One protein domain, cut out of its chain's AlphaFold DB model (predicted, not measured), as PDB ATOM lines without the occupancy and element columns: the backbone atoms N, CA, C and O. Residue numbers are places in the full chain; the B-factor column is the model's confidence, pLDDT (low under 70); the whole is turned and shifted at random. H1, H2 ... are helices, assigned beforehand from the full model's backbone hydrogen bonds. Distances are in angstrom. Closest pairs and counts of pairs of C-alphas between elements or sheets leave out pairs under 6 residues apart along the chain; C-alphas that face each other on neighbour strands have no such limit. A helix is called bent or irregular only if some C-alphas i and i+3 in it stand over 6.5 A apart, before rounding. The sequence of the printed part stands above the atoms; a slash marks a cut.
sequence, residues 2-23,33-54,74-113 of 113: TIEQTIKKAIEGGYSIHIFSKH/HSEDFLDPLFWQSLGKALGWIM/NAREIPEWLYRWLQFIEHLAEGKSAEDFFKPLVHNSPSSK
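This is residues 2 to 23, 33 to 54 and 74 to 113 of the 113 residues of an uncharacterized protein of Candidatus Scalindua sp (UniProt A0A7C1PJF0). Four short helices stand in a ring, each in contact with the next: H3 and H4 make a helical hairpin on one side, and on the other side H1 crosses H2 at nearly a right angle. The ring is well closed between H1 and H2 and between H2 and H3, and looser at H4, which meets H3 and H1 through few residues. The printed part has 84 residues with four named helices, H1 H2 H3 H4 in chain order, and no named strand; the class is all helix. It is compact, with a radius of gyration of the C-alphas of 12.8 A, and rounded, spanning 36 by 31 by 26 A.

H3, residues 80 to 93, is the longest helix. With residues 80 to 85 alone it touches H2, residues 40 to 50, at a steep tilt of 57 degrees, opposite ways; the closest C-alphas, of Gly 47 and Trp 81, are 5.2 A apart. With residues 88 to 92 alone H3 touches H4, residues 98 to 108, closest at the C-alphas of Phe 88 and Phe 101, 6.9 A apart; this hairpin has a shallow tilt of 30 degrees, opposite ways. H1, residues 3 to 12, touches H2, with 3.9 A between their closest C-alphas, of Ala 10 and Leu 46, and their lines are about perpendicular at 83 degrees. H1 also touches H4, at a steep tilt of 56 degrees, the same way, the closest C-alphas being those of Ile 3 and Glu 99, 6.3 A apart. H2 and H4 are close but not clearly touching, with 8.0 A between their closest C-alphas, of Leu 50 and Asn 108. H1 and H3 are apart. The helix packing is mostly crossed, with one of four touching pairs at a shallow tilt. In H1, H2 and H3 every O i to N i+4 pair is within hydrogen-bond range; in H4 2 of 7 are, beside 3 of 8 O i to N i+3 pairs.

H3 measures 20.0 A from first to last C-alpha, beginning at C-alpha 80 (39.370, 37.900, -12.734). H4 measures 17.5 A and ends at C-alpha 108 (31.638, 43.710, -4.756); it is irregular, but only just, with C-alphas 101 and 104 6.8 A apart. H2 measures 15.1 A. H1 measures 14.3 A, from C-alpha 3 (28.611, 28.730, 0.847).

The C-alphas farthest apart, of His 23 and Arg 76, are 40.5 A apart. Residues 24 to 32 are not printed, with 12.6 A between C-alphas 23 and 33; residues 55 to 73 are not printed, with 15.3 A between C-alphas 54 and 74. The link from H3 to H4, four residues, is tight. The mean pLDDT of the printed part is 75.1, and it is under 70 at residues 17 to 23, 33 to 35, 53 to 54, 74 to 78 and 106 to 113.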
ATOM      1  N   THR A   2      27.489  33.379   2.034       87.12
ATOM      2  CA  THR A   2      27.501  31.999   2.562       87.12
ATOM      3  C   THR A   2      27.853  31.010   1.450       87.12
ATOM      4  O   THR A   2      27.706  31.340   0.274       87.12
ATOM      5  N   ILE A   3      28.290  29.800   1.807       83.44
ATOM      6  CA  ILE A   3      28.611  28.730   0.847       83.44
ATOM      7  C   ILE A   3      27.431  28.441  -0.089       83.44
ATOM      8  O   ILE A   3      27.583  28.473  -1.308       83.44
ATOM      9  N   GLU A   4      26.235  28.268   0.471       82.38
ATOM     10  CA  GLU A   4      25.004  28.035  -0.293       82.38
ATOM     11  C   GLU A   4      24.701  29.171  -1.278       82.38
ATOM     12  O   GLU A   4      24.327  28.934  -2.426       82.38
ATOM     13  N   GLN A   5      24.897  30.425  -0.854       84.50
ATOM     14  CA  GLN A   5      24.727  31.585  -1.728       84.50
ATOM     15  C   GLN A   5      25.751  31.580  -2.868       84.50
ATOM     16  O   GLN A   5      25.400  31.936  -3.993       84.50
ATOM     17  N   THR A   6      26.994  31.168  -2.602       86.38
ATOM     18  CA  THR A   6      28.044  31.011  -3.620       86.38
ATOM     19  C   THR A   6      27.679  29.956  -4.646       86.38
ATOM     20  O   THR A   6      27.740  30.235  -5.842       86.38
ATOM     21  N   ILE A   7      27.215  28.794  -4.197       85.69
ATOM     22  CA  ILE A   7      26.769  27.725  -5.091       85.69
ATOM     23  C   ILE A   7      25.589  28.203  -5.941       85.69
ATOM     24  O   ILE A   7      25.624  28.090  -7.166       85.69
ATOM     25  N   LYS A   8      24.583  28.836  -5.326       85.88
ATOM     26  CA  LYS A   8      23.431  29.384  -6.050       85.88
ATOM     27  C   LYS A   8      23.847  30.404  -7.113       85.88
ATOM     28  O   LYS A   8      23.345  30.358  -8.232       85.88
ATOM     29  N   LYS A   9      24.790  31.294  -6.792       87.75
ATOM     30  CA  LYS A   9      25.330  32.275  -7.742       87.75
ATOM     31  C   LYS A   9      26.088  31.613  -8.887       87.75
ATOM     32  O   LYS A   9      25.906  32.008 -10.031       87.75
ATOM     33  N   ALA A  10      26.889  30.586  -8.616       87.19
ATOM     34  CA  ALA A  10      27.553  29.835  -9.674       87.19
ATOM     35  C   ALA A  10      26.534  29.188 -10.631       87.19
ATOM     36  O   ALA A  10      26.702  29.282 -11.847       87.19
ATOM     37  N   ILE A  11      25.441  28.619 -10.107       86.62
ATOM     38  CA  ILE A  11      24.345  28.055 -10.916       86.62
ATOM     39  C   ILE A  11      23.675  29.136 -11.778       86.62
ATOM     40  O   ILE A  11      23.476  28.920 -12.972       86.62
ATOM     41  N   GLU A  12      23.380  30.317 -11.216       87.50
ATOM     42  CA  GLU A  12      22.856  31.471 -11.976       87.50
ATOM     43  C   GLU A  12      23.783  31.863 -13.142       87.50
ATOM     44  O   GLU A  12      23.316  32.286 -14.198       87.50
ATOM     45  N   GLY A  13      25.096  31.685 -12.976       83.19
ATOM     46  CA  GLY A  13      26.104  31.932 -14.007       83.19
ATOM     47  C   GLY A  13      26.342  30.780 -14.988       83.19
ATOM     48  O   GLY A  13      27.232  30.885 -15.838       83.19
ATOM     49  N   GLY A  14      25.566  29.697 -14.888       85.31
ATOM     50  CA  GLY A  14      25.614  28.549 -15.794       85.31
ATOM     51  C   GLY A  14      26.425  27.354 -15.295       85.31
ATOM     52  O   GLY A  14      26.708  26.459 -16.093       85.31
ATOM     53  N   TYR A  15      26.794  27.308 -14.010       86.00
ATOM     54  CA  TYR A  15      27.459  26.133 -13.448       86.00
ATOM     55  C   TYR A  15      26.498  24.947 -13.460       86.00
ATOM     56  O   TYR A  15      25.468  24.946 -12.785       86.00
ATOM     57  N   SER A  16      26.841  23.931 -14.245       75.12
ATOM     58  CA  SER A  16      26.126  22.664 -14.245       75.12
ATOM     59  C   SER A  16      26.801  21.762 -13.228       75.12
ATOM     60  O   SER A  16      27.864  21.219 -13.508       75.12
ATOM     61  N   ILE A  17      26.190  21.615 -12.051       66.31
ATOM     62  CA  ILE A  17      26.618  20.623 -11.062       66.31
ATOM     63  C   ILE A  17      26.573  19.265 -11.768       66.31
ATOM     64  O   ILE A  17      25.491  18.745 -12.062       66.31
ATOM     65  N   HIS A  18      27.737  18.700 -12.087       56.00
ATOM     66  CA  HIS A  18      27.837  17.317 -12.524       56.00
ATOM     67  C   HIS A  18      27.435  16.448 -11.337       56.00
ATOM     68  O   HIS A  18      28.293  16.107 -10.547       56.00
ATOM     69  N   ILE A  19      26.129  16.180 -11.215       46.91
ATOM     70  CA  ILE A  19      25.351  15.081 -10.599       46.91
ATOM     71  C   ILE A  19      25.846  14.408  -9.293       46.91
ATOM     72  O   ILE A  19      25.006  13.892  -8.562       46.91
ATOM     73  N   PHE A  20      27.120  14.444  -8.918       45.69
ATOM     74  CA  PHE A  20      27.644  13.955  -7.648       45.69
ATOM     75  C   PHE A  20      27.034  14.691  -6.443       45.69
ATOM     76  O   PHE A  20      26.690  14.034  -5.465       45.69
ATOM     77  N   SER A  21      26.731  15.994  -6.552       49.88
ATOM     78  CA  SER A  21      26.167  16.786  -5.440       49.88
ATOM     79  C   SER A  21      24.632  16.867  -5.407       49.88
ATOM     80  O   SER A  21      24.071  17.440  -4.472       49.88
ATOM     81  N   LYS A  22      23.898  16.294  -6.384       47.16
ATOM     82  CA  LYS A  22      22.416  16.341  -6.343       47.16
ATOM     83  C   LYS A  22      21.870  15.589  -5.120       47.16
ATOM     84  O   LYS A  22      20.882  16.015  -4.532       47.16
ATOM     85  N   HIS A  23      22.550  14.520  -4.707       46.16
ATOM     86  CA  HIS A  23      22.165  13.734  -3.538       46.16
ATOM     87  C   HIS A  23      22.475  14.442  -2.205       46.16
ATOM     88  O   HIS A  23      21.762  14.218  -1.231       46.16
ATOM     89  N   HIS A  33      32.068  20.318   0.387       58.75
ATOM     90  CA  HIS A  33      31.949  21.127  -0.850       58.75
ATOM     91  C   HIS A  33      33.301  21.611  -1.426       58.75
ATOM     92  O   HIS A  33      33.341  22.325  -2.427       58.75
ATOM     93  N   SER A  34      34.426  21.278  -0.784       62.34
ATOM     94  CA  SER A  34      35.764  21.681  -1.204       62.34
ATOM     95  C   SER A  34      36.108  21.215  -2.612       62.34
ATOM     96  O   SER A  34      36.827  21.931  -3.298       62.34
ATOM     97  N   GLU A  35      35.593  20.065  -3.056       66.25
ATOM     98  CA  GLU A  35      35.879  19.550  -4.401       66.25
ATOM     99  C   GLU A  35      35.219  20.402  -5.495       66.25
ATOM    100  O   GLU A  35      35.874  20.739  -6.482       66.25
ATOM    101  N   ASP A  36      33.984  20.865  -5.272       72.69
ATOM    102  CA  ASP A  36      33.269  21.758  -6.195       72.69
ATOM    103  C   ASP A  36      33.991  23.107  -6.360       72.69
ATOM    104  O   ASP A  36      34.025  23.685  -7.446       72.69
ATOM    105  N   PHE A  37      34.623  23.616  -5.296       79.81
ATOM    106  CA  PHE A  37      35.378  24.873  -5.356       79.81
ATOM    107  C   PHE A  37      36.749  24.739  -6.020       79.81
ATOM    108  O   PHE A  37      37.385  25.756  -6.305       79.81
ATOM    109  N   LEU A  38      37.224  23.518  -6.262       81.31
ATOM    110  CA  LEU A  38      38.436  23.291  -7.042       81.31
ATOM    111  C   LEU A  38      38.151  23.237  -8.547       81.31
ATOM    112  O   LEU A  38      39.103  23.352  -9.318       81.31
ATOM    113  N   ASP A  39      36.883  23.153  -8.974       83.62
ATOM    114  CA  ASP A  39      36.503  23.198 -10.388       83.62
ATOM    115  C   ASP A  39      36.653  24.627 -10.962       83.62
ATOM    116  O   ASP A  39      35.955  25.557 -10.540       83.62
ATOM    117  N   PRO A  40      37.515  24.852 -11.970       83.50
ATOM    118  CA  PRO A  40      37.599  26.138 -12.659       83.50
ATOM    119  C   PRO A  40      36.261  26.620 -13.246       83.50
ATOM    120  O   PRO A  40      36.013  27.829 -13.296       83.50
ATOM    121  N   LEU A  41      35.385  25.706 -13.683       83.56
ATOM    122  CA  LEU A  41      34.077  26.039 -14.259       83.56
ATOM    123  C   LEU A  41      33.122  26.617 -13.215       83.56
ATOM    124  O   LEU A  41      32.296  27.474 -13.557       83.56
ATOM    125  N   PHE A  42      33.264  26.219 -11.947       88.06
ATOM    126  CA  PHE A  42      32.556  26.845 -10.834       88.06
ATOM    127  C   PHE A  42      32.920  28.325 -10.752       88.06
ATOM    128  O   PHE A  42      32.039  29.185 -10.782       88.06
ATOM    129  N   TRP A  43      34.218  28.641 -10.734       88.94
ATOM    130  CA  TRP A  43      34.707  30.016 -10.625       88.94
ATOM    131  C   TRP A  43      34.373  30.858 -11.845       88.94
ATOM    132  O   TRP A  43      33.991  32.018 -11.697       88.94
ATOM    133  N   GLN A  44      34.456  30.281 -13.041       85.56
ATOM    134  CA  GLN A  44      34.039  30.959 -14.260       85.56
ATOM    135  C   GLN A  44      32.550  31.330 -14.212       85.56
ATOM    136  O   GLN A  44      32.181  32.455 -14.548       85.56
ATOM    137  N   SER A  45      31.693  30.402 -13.784       88.19
ATOM    138  CA  SER A  45      30.246  30.623 -13.701       88.19
ATOM    139  C   SER A  45      29.897  31.604 -12.582       88.19
ATOM    140  O   SER A  45      29.163  32.564 -12.800       88.19
ATOM    141  N   LEU A  46      30.511  31.452 -11.409       89.06
ATOM    142  CA  LEU A  46      30.401  32.409 -10.312       89.06
ATOM    143  C   LEU A  46      30.829  33.814 -10.754       89.06
ATOM    144  O   LEU A  46      30.142  34.791 -10.466       89.06
ATOM    145  N   GLY A  47      31.923  33.909 -11.510       87.38
ATOM    146  CA  GLY A  47      32.400  35.161 -12.075       87.38
ATOM    147  C   GLY A  47      31.424  35.791 -13.050       87.38
ATOM    148  O   GLY A  47      31.157  36.982 -12.936       87.38
ATOM    149  N   LYS A  48      30.807  35.006 -13.937       85.12
ATOM    150  CA  LYS A  48      29.728  35.501 -14.806       85.12
ATOM    151  C   LYS A  48      28.570  36.082 -13.991       85.12
ATOM    152  O   LYS A  48      28.125  37.187 -14.282       85.12
ATOM    153  N   ALA A  49      28.119  35.379 -12.952       88.31
ATOM    154  CA  ALA A  49      26.996  35.816 -12.120       88.31
ATOM    155  C   ALA A  49      27.307  37.044 -11.253       88.31
ATOM    156  O   ALA A  49      26.417  37.846 -10.970       88.31
ATOM    157  N   LEU A  50      28.558  37.191 -10.816       85.56
ATOM    158  CA  LEU A  50      29.017  38.329 -10.017       85.56
ATOM    159  C   LEU A  50      29.546  39.490 -10.866       85.56
ATOM    160  O   LEU A  50      29.961  40.507 -10.312       85.56
ATOM    161  N   GLY A  51      29.526  39.359 -12.194       82.31
ATOM    162  CA  GLY A  51      30.041  40.380 -13.096       82.31
ATOM    163  C   GLY A  51      31.556  40.552 -12.999       82.31
ATOM    164  O   GLY A  51      32.049  41.651 -13.221       82.31
ATOM    165  N   TRP A  52      32.307  39.497 -12.665       81.69
ATOM    166  CA  TRP A  52      33.758  39.442 -12.857       81.69
ATOM    167  C   TRP A  52      34.009  39.384 -14.361       81.69
ATOM    168  O   TRP A  52      34.003  38.325 -14.989       81.69
ATOM    169  N   ILE A  53      34.073  40.584 -14.928       64.38
ATOM    170  CA  ILE A  53      33.965  40.883 -16.346       64.38
ATOM    171  C   ILE A  53      34.929  39.999 -17.161       64.38
ATOM    172  O   ILE A  53      36.129  39.953 -16.899       64.38
ATOM    173  N   MET A  54      34.387  39.313 -18.174       55.94
ATOM    174  CA  MET A  54      35.138  38.657 -19.257       55.94
ATOM    175  C   MET A  54      35.237  39.568 -20.486       55.94
ATOM    176  O   MET A  54      35.375  39.103 -21.611       55.94
ATOM    177  N   ASN A  74      49.145  34.135 -21.540       50.78
ATOM    178  CA  ASN A  74      49.924  35.354 -21.360       50.78
ATOM    179  C   ASN A  74      49.437  36.062 -20.087       50.78
ATOM    180  O   ASN A  74      48.254  36.369 -19.964       50.78
ATOM    181  N   ALA A  75      50.349  36.418 -19.175       49.84
ATOM    182  CA  ALA A  75      50.048  37.132 -17.920       49.84
ATOM    183  C   ALA A  75      49.309  38.484 -18.098       49.84
ATOM    184  O   ALA A  75      49.012  39.171 -17.126       49.84
ATOM    185  N   ARG A  76      49.049  38.891 -19.347       50.91
ATOM    186  CA  ARG A  76      48.325  40.095 -19.755       50.91
ATOM    187  C   ARG A  76      46.800  39.910 -19.798       50.91
ATOM    188  O   ARG A  76      46.114  40.915 -19.934       50.91
ATOM    189  N   GLU A  77      46.288  38.681 -19.685       62.41
ATOM    190  CA  GLU A  77      44.880  38.349 -19.984       62.41
ATOM    191  C   GLU A  77      44.249  37.372 -18.976       62.41
ATOM    192  O   GLU A  77      43.296  36.675 -19.304       62.41
ATOM    193  N   ILE A  78      44.775  37.286 -17.748       68.88
ATOM    194  CA  ILE A  78      44.206  36.398 -16.722       68.88
ATOM    195  C   ILE A  78      42.812  36.926 -16.340       68.88
ATOM    196  O   ILE A  78      42.729  38.032 -15.796       68.88
ATOM    197  N   PRO A  79      41.727  36.169 -16.587       75.00
ATOM    198  CA  PRO A  79      40.390  36.584 -16.186       75.00
ATOM    199  C   PRO A  79      40.296  36.717 -14.666       75.00
ATOM    200  O   PRO A  79      40.901  35.938 -13.927       75.00
ATOM    201  N   GLU A  80      39.496  37.662 -14.176       81.75
ATOM    202  CA  GLU A  80      39.370  37.900 -12.734       81.75
ATOM    203  C   GLU A  80      38.896  36.652 -11.969       81.75
ATOM    204  O   GLU A  80      39.374  36.385 -10.865       81.75
ATOM    205  N   TRP A  81      38.029  35.833 -12.573       84.25
ATOM    206  CA  TRP A  81      37.607  34.564 -11.977       84.25
ATOM    207  C   TRP A  81      38.780  33.599 -11.750       84.25
ATOM    208  O   TRP A  81      38.814  32.918 -10.729       84.25
ATOM    209  N   LEU A  82      39.767  33.585 -12.654       83.88
ATOM    210  CA  LEU A  82      40.936  32.710 -12.567       83.88
ATOM    211  C   LEU A  82      41.887  33.191 -11.467       83.88
ATOM    212  O   LEU A  82      42.423  32.388 -10.708       83.88
ATOM    213  N   TYR A  83      42.045  34.510 -11.330       83.25
ATOM    214  CA  TYR A  83      42.801  35.088 -10.222       83.25
ATOM    215  C   TYR A  83      42.176  34.744  -8.865       83.25
ATOM    216  O   TYR A  83      42.879  34.331  -7.944       83.25
ATOM    217  N   ARG A  84      40.852  34.873  -8.750       85.19
ATOM    218  CA  ARG A  84      40.117  34.557  -7.519       85.19
ATOM    219  C   ARG A  84      40.159  33.065  -7.186       85.19
ATOM    220  O   ARG A  84      40.300  32.730  -6.016       85.19
ATOM    221  N   TRP A  85      40.125  32.194  -8.194       88.44
ATOM    222  CA  TRP A  85      40.330  30.756  -8.015       88.44
ATOM    223  C   TRP A  85      41.724  30.431  -7.465       88.44
ATOM    224  O   TRP A  85      41.843  29.698  -6.489       88.44
ATOM    225  N   LEU A  86      42.781  31.032  -8.023       85.25
ATOM    226  CA  LEU A  86      44.145  30.830  -7.522       85.25
ATOM    227  C   LEU A  86      44.307  31.330  -6.081       85.25
ATOM    228  O   LEU A  86      44.874  30.623  -5.253       85.25
ATOM    229  N   GLN A  87      43.755  32.505  -5.759       86.06
ATOM    230  CA  GLN A  87      43.746  33.007  -4.382       86.06
ATOM    231  C   GLN A  87      42.991  32.080  -3.429       86.06
ATOM    232  O   GLN A  87      43.381  31.945  -2.274       86.06
ATOM    233  N   PHE A  88      41.908  31.461  -3.893       88.06
ATOM    234  CA  PHE A  88      41.166  30.491  -3.102       88.06
ATOM    235  C   PHE A  88      41.997  29.231  -2.831       88.06
ATOM    236  O   PHE A  88      42.048  28.776  -1.693       88.06
ATOM    237  N   ILE A  89      42.718  28.714  -3.831       86.44
ATOM    238  CA  ILE A  89      43.635  27.580  -3.644       86.44
ATOM    239  C   ILE A  89      44.739  27.928  -2.636       86.44
ATOM    240  O   ILE A  89      45.009  27.138  -1.733       86.44
ATOM    241  N   GLU A  90      45.351  29.110  -2.745       86.62
ATOM    242  CA  GLU A  90      46.343  29.585  -1.770       86.62
ATOM    243  C   GLU A  90      45.736  29.705  -0.362       86.62
ATOM    244  O   GLU A  90      46.335  29.257   0.613       86.62
ATOM    245  N   HIS A  91      44.514  30.231  -0.251       86.38
ATOM    246  CA  HIS A  91      43.787  30.347   1.014       86.38
ATOM    247  C   HIS A  91      43.560  28.983   1.683       86.38
ATOM    248  O   HIS A  91      43.764  28.849   2.891       86.38
ATOM    249  N   LEU A  92      43.189  27.966   0.901       86.06
ATOM    250  CA  LEU A  92      43.048  26.596   1.393       86.06
ATOM    251  C   LEU A  92      44.399  25.981   1.781       86.06
ATOM    252  O   LEU A  92      44.488  25.308   2.806       86.06
ATOM    253  N   ALA A  93      45.459  26.233   1.008       85.19
ATOM    254  CA  ALA A  93      46.808  25.752   1.319       85.19
ATOM    255  C   ALA A  93      47.359  26.342   2.631       85.19
ATOM    256  O   ALA A  93      48.151  25.698   3.317       85.19
ATOM    257  N   GLU A  94      46.904  27.536   3.016       88.06
ATOM    258  CA  GLU A  94      47.181  28.152   4.318       88.06
ATOM    259  C   GLU A  94      46.356  27.551   5.479       88.06
ATOM    260  O   GLU A  94      46.506  27.982   6.624       88.06
ATOM    261  N   GLY A  95      45.490  26.568   5.213       84.94
ATOM    262  CA  GLY A  95      44.641  25.908   6.210       84.94
ATOM    263  C   GLY A  95      43.417  26.727   6.630       84.94
ATOM    264  O   GLY A  95      42.852  26.475   7.695       84.94
ATOM    265  N   LYS A  96      43.022  27.727   5.834       86.75
ATOM    266  CA  LYS A  96      41.862  28.587   6.114       86.75
ATOM    267  C   LYS A  96      40.579  28.017   5.501       86.75
ATOM    268  O   LYS A  96      40.623  27.224   4.563       86.75
ATOM    269  N   SER A  97      39.430  28.420   6.044       86.19
ATOM    270  CA  SER A  97      38.120  27.894   5.639       86.19
ATOM    271  C   SER A  97      37.595  28.539   4.351       86.19
ATOM    272  O   SER A  97      37.859  29.708   4.065       86.19
ATOM    273  N   ALA A  98      36.795  27.801   3.578       83.50
ATOM    274  CA  ALA A  98      36.157  28.345   2.380       83.50
ATOM    275  C   ALA A  98      35.177  29.482   2.726       83.50
ATOM    276  O   ALA A  98      35.079  30.479   2.007       83.50
ATOM    277  N   GLU A  99      34.488  29.377   3.865       84.31
ATOM    278  CA  GLU A  99      33.589  30.405   4.384       84.31
ATOM    279  C   GLU A  99      34.303  31.746   4.571       84.31
ATOM    280  O   GLU A  99      33.751  32.796   4.227       84.31
ATOM    281  N   ASP A 100      35.529  31.728   5.099       85.88
ATOM    282  CA  ASP A 100      36.310  32.942   5.334       85.88
ATOM    283  C   ASP A 100      36.681  33.652   4.032       85.88
ATOM    284  O   ASP A 100      36.650  34.884   3.978       85.88
ATOM    285  N   PHE A 101      36.928  32.895   2.961       87.19
ATOM    286  CA  PHE A 101      37.177  33.456   1.637       87.19
ATOM    287  C   PHE A 101      35.926  34.102   1.022       87.19
ATOM    288  O   PHE A 101      35.998  35.185   0.435       87.19
ATOM    289  N   PHE A 102      34.757  33.467   1.151       85.56
ATOM    290  CA  PHE A 102      33.528  33.952   0.511       85.56
ATOM    291  C   PHE A 102      32.832  35.079   1.282       85.56
ATOM    292  O   PHE A 102      32.089  35.866   0.680       85.56
ATOM    293  N   LYS A 103      33.050  35.215   2.598       85.56
ATOM    294  CA  LYS A 103      32.542  36.330   3.429       85.56
ATOM    295  C   LYS A 103      32.684  37.713   2.760       85.56
ATOM    296  O   LYS A 103      31.639  38.345   2.563       85.56
ATOM    297  N   PRO A 104      33.885  38.159   2.337       82.94
ATOM    298  CA  PRO A 104      34.095  39.492   1.765       82.94
ATOM    299  C   PRO A 104      33.470  39.720   0.377       82.94
ATOM    300  O   PRO A 104      33.284  40.869  -0.015       82.94
ATOM    301  N   LEU A 105      33.087  38.676  -0.368       76.19
ATOM    302  CA  LEU A 105      32.575  38.827  -1.743       76.19
ATOM    303  C   LEU A 105      31.194  39.509  -1.848       76.19
ATOM    304  O   LEU A 105      30.786  39.896  -2.938       76.19
ATOM    305  N   VAL A 106      30.487  39.714  -0.729       65.94
ATOM    306  CA  VAL A 106      29.155  40.361  -0.692       65.94
ATOM    307  C   VAL A 106      29.200  41.831  -1.109       65.94
ATOM    308  O   VAL A 106      28.222  42.338  -1.643       65.94
ATOM    309  N   HIS A 107      30.316  42.525  -0.878       55.16
ATOM    310  CA  HIS A 107      30.407  43.973  -1.104       55.16
ATOM    311  C   HIS A 107      30.780  44.378  -2.538       55.16
ATOM    312  O   HIS A 107      30.673  45.553  -2.874       55.16
ATOM    313  N   ASN A 108      31.174  43.428  -3.392       54.12
ATOM    314  CA  ASN A 108      31.638  43.710  -4.756       54.12
ATOM    315  C   ASN A 108      30.616  43.379  -5.852       54.12
ATOM    316  O   ASN A 108      30.950  43.480  -7.028       54.12
ATOM    317  N   SER A 109      29.389  42.986  -5.500       42.91
ATOM    318  CA  SER A 109      28.329  42.843  -6.503       42.91
ATOM    319  C   SER A 109      27.905  44.244  -6.953       42.91
ATOM    320  O   SER A 109      27.427  45.007  -6.107       42.91
ATOM    321  N   PRO A 110      28.078  44.631  -8.231       44.69
ATOM    322  CA  PRO A 110      27.570  45.907  -8.698       44.69
ATOM    323  C   PRO A 110      26.052  45.881  -8.535       44.69
ATOM    324  O   PRO A 110      25.353  45.067  -9.138       44.69
ATOM    325  N   SER A 111      25.560  46.741  -7.647       37.50
ATOM    326  CA  SER A 111      24.140  47.013  -7.478       37.50
ATOM    327  C   SER A 111      23.583  47.396  -8.847       37.50
ATOM    328  O   SER A 111      23.936  48.444  -9.388       37.50
ATOM    329  N   SER A 112      22.800  46.492  -9.436       34.38
ATOM    330  CA  SER A 112      22.099  46.712 -10.696       34.38
ATOM    331  C   SER A 112      21.174  47.919 -10.496       34.38
ATOM    332  O   SER A 112      20.249  47.860  -9.684       34.38
ATOM    333  N   LYS A 113      21.508  49.036 -11.146       31.03
ATOM    334  CA  LYS A 113      20.675  50.235 -11.270       31.03
ATOM    335  C   LYS A 113      20.134  50.308 -12.683       31.03
ATOM    336  O   LYS A 113      20.924  50.001 -13.604       31.03
TER     337      LYS A 113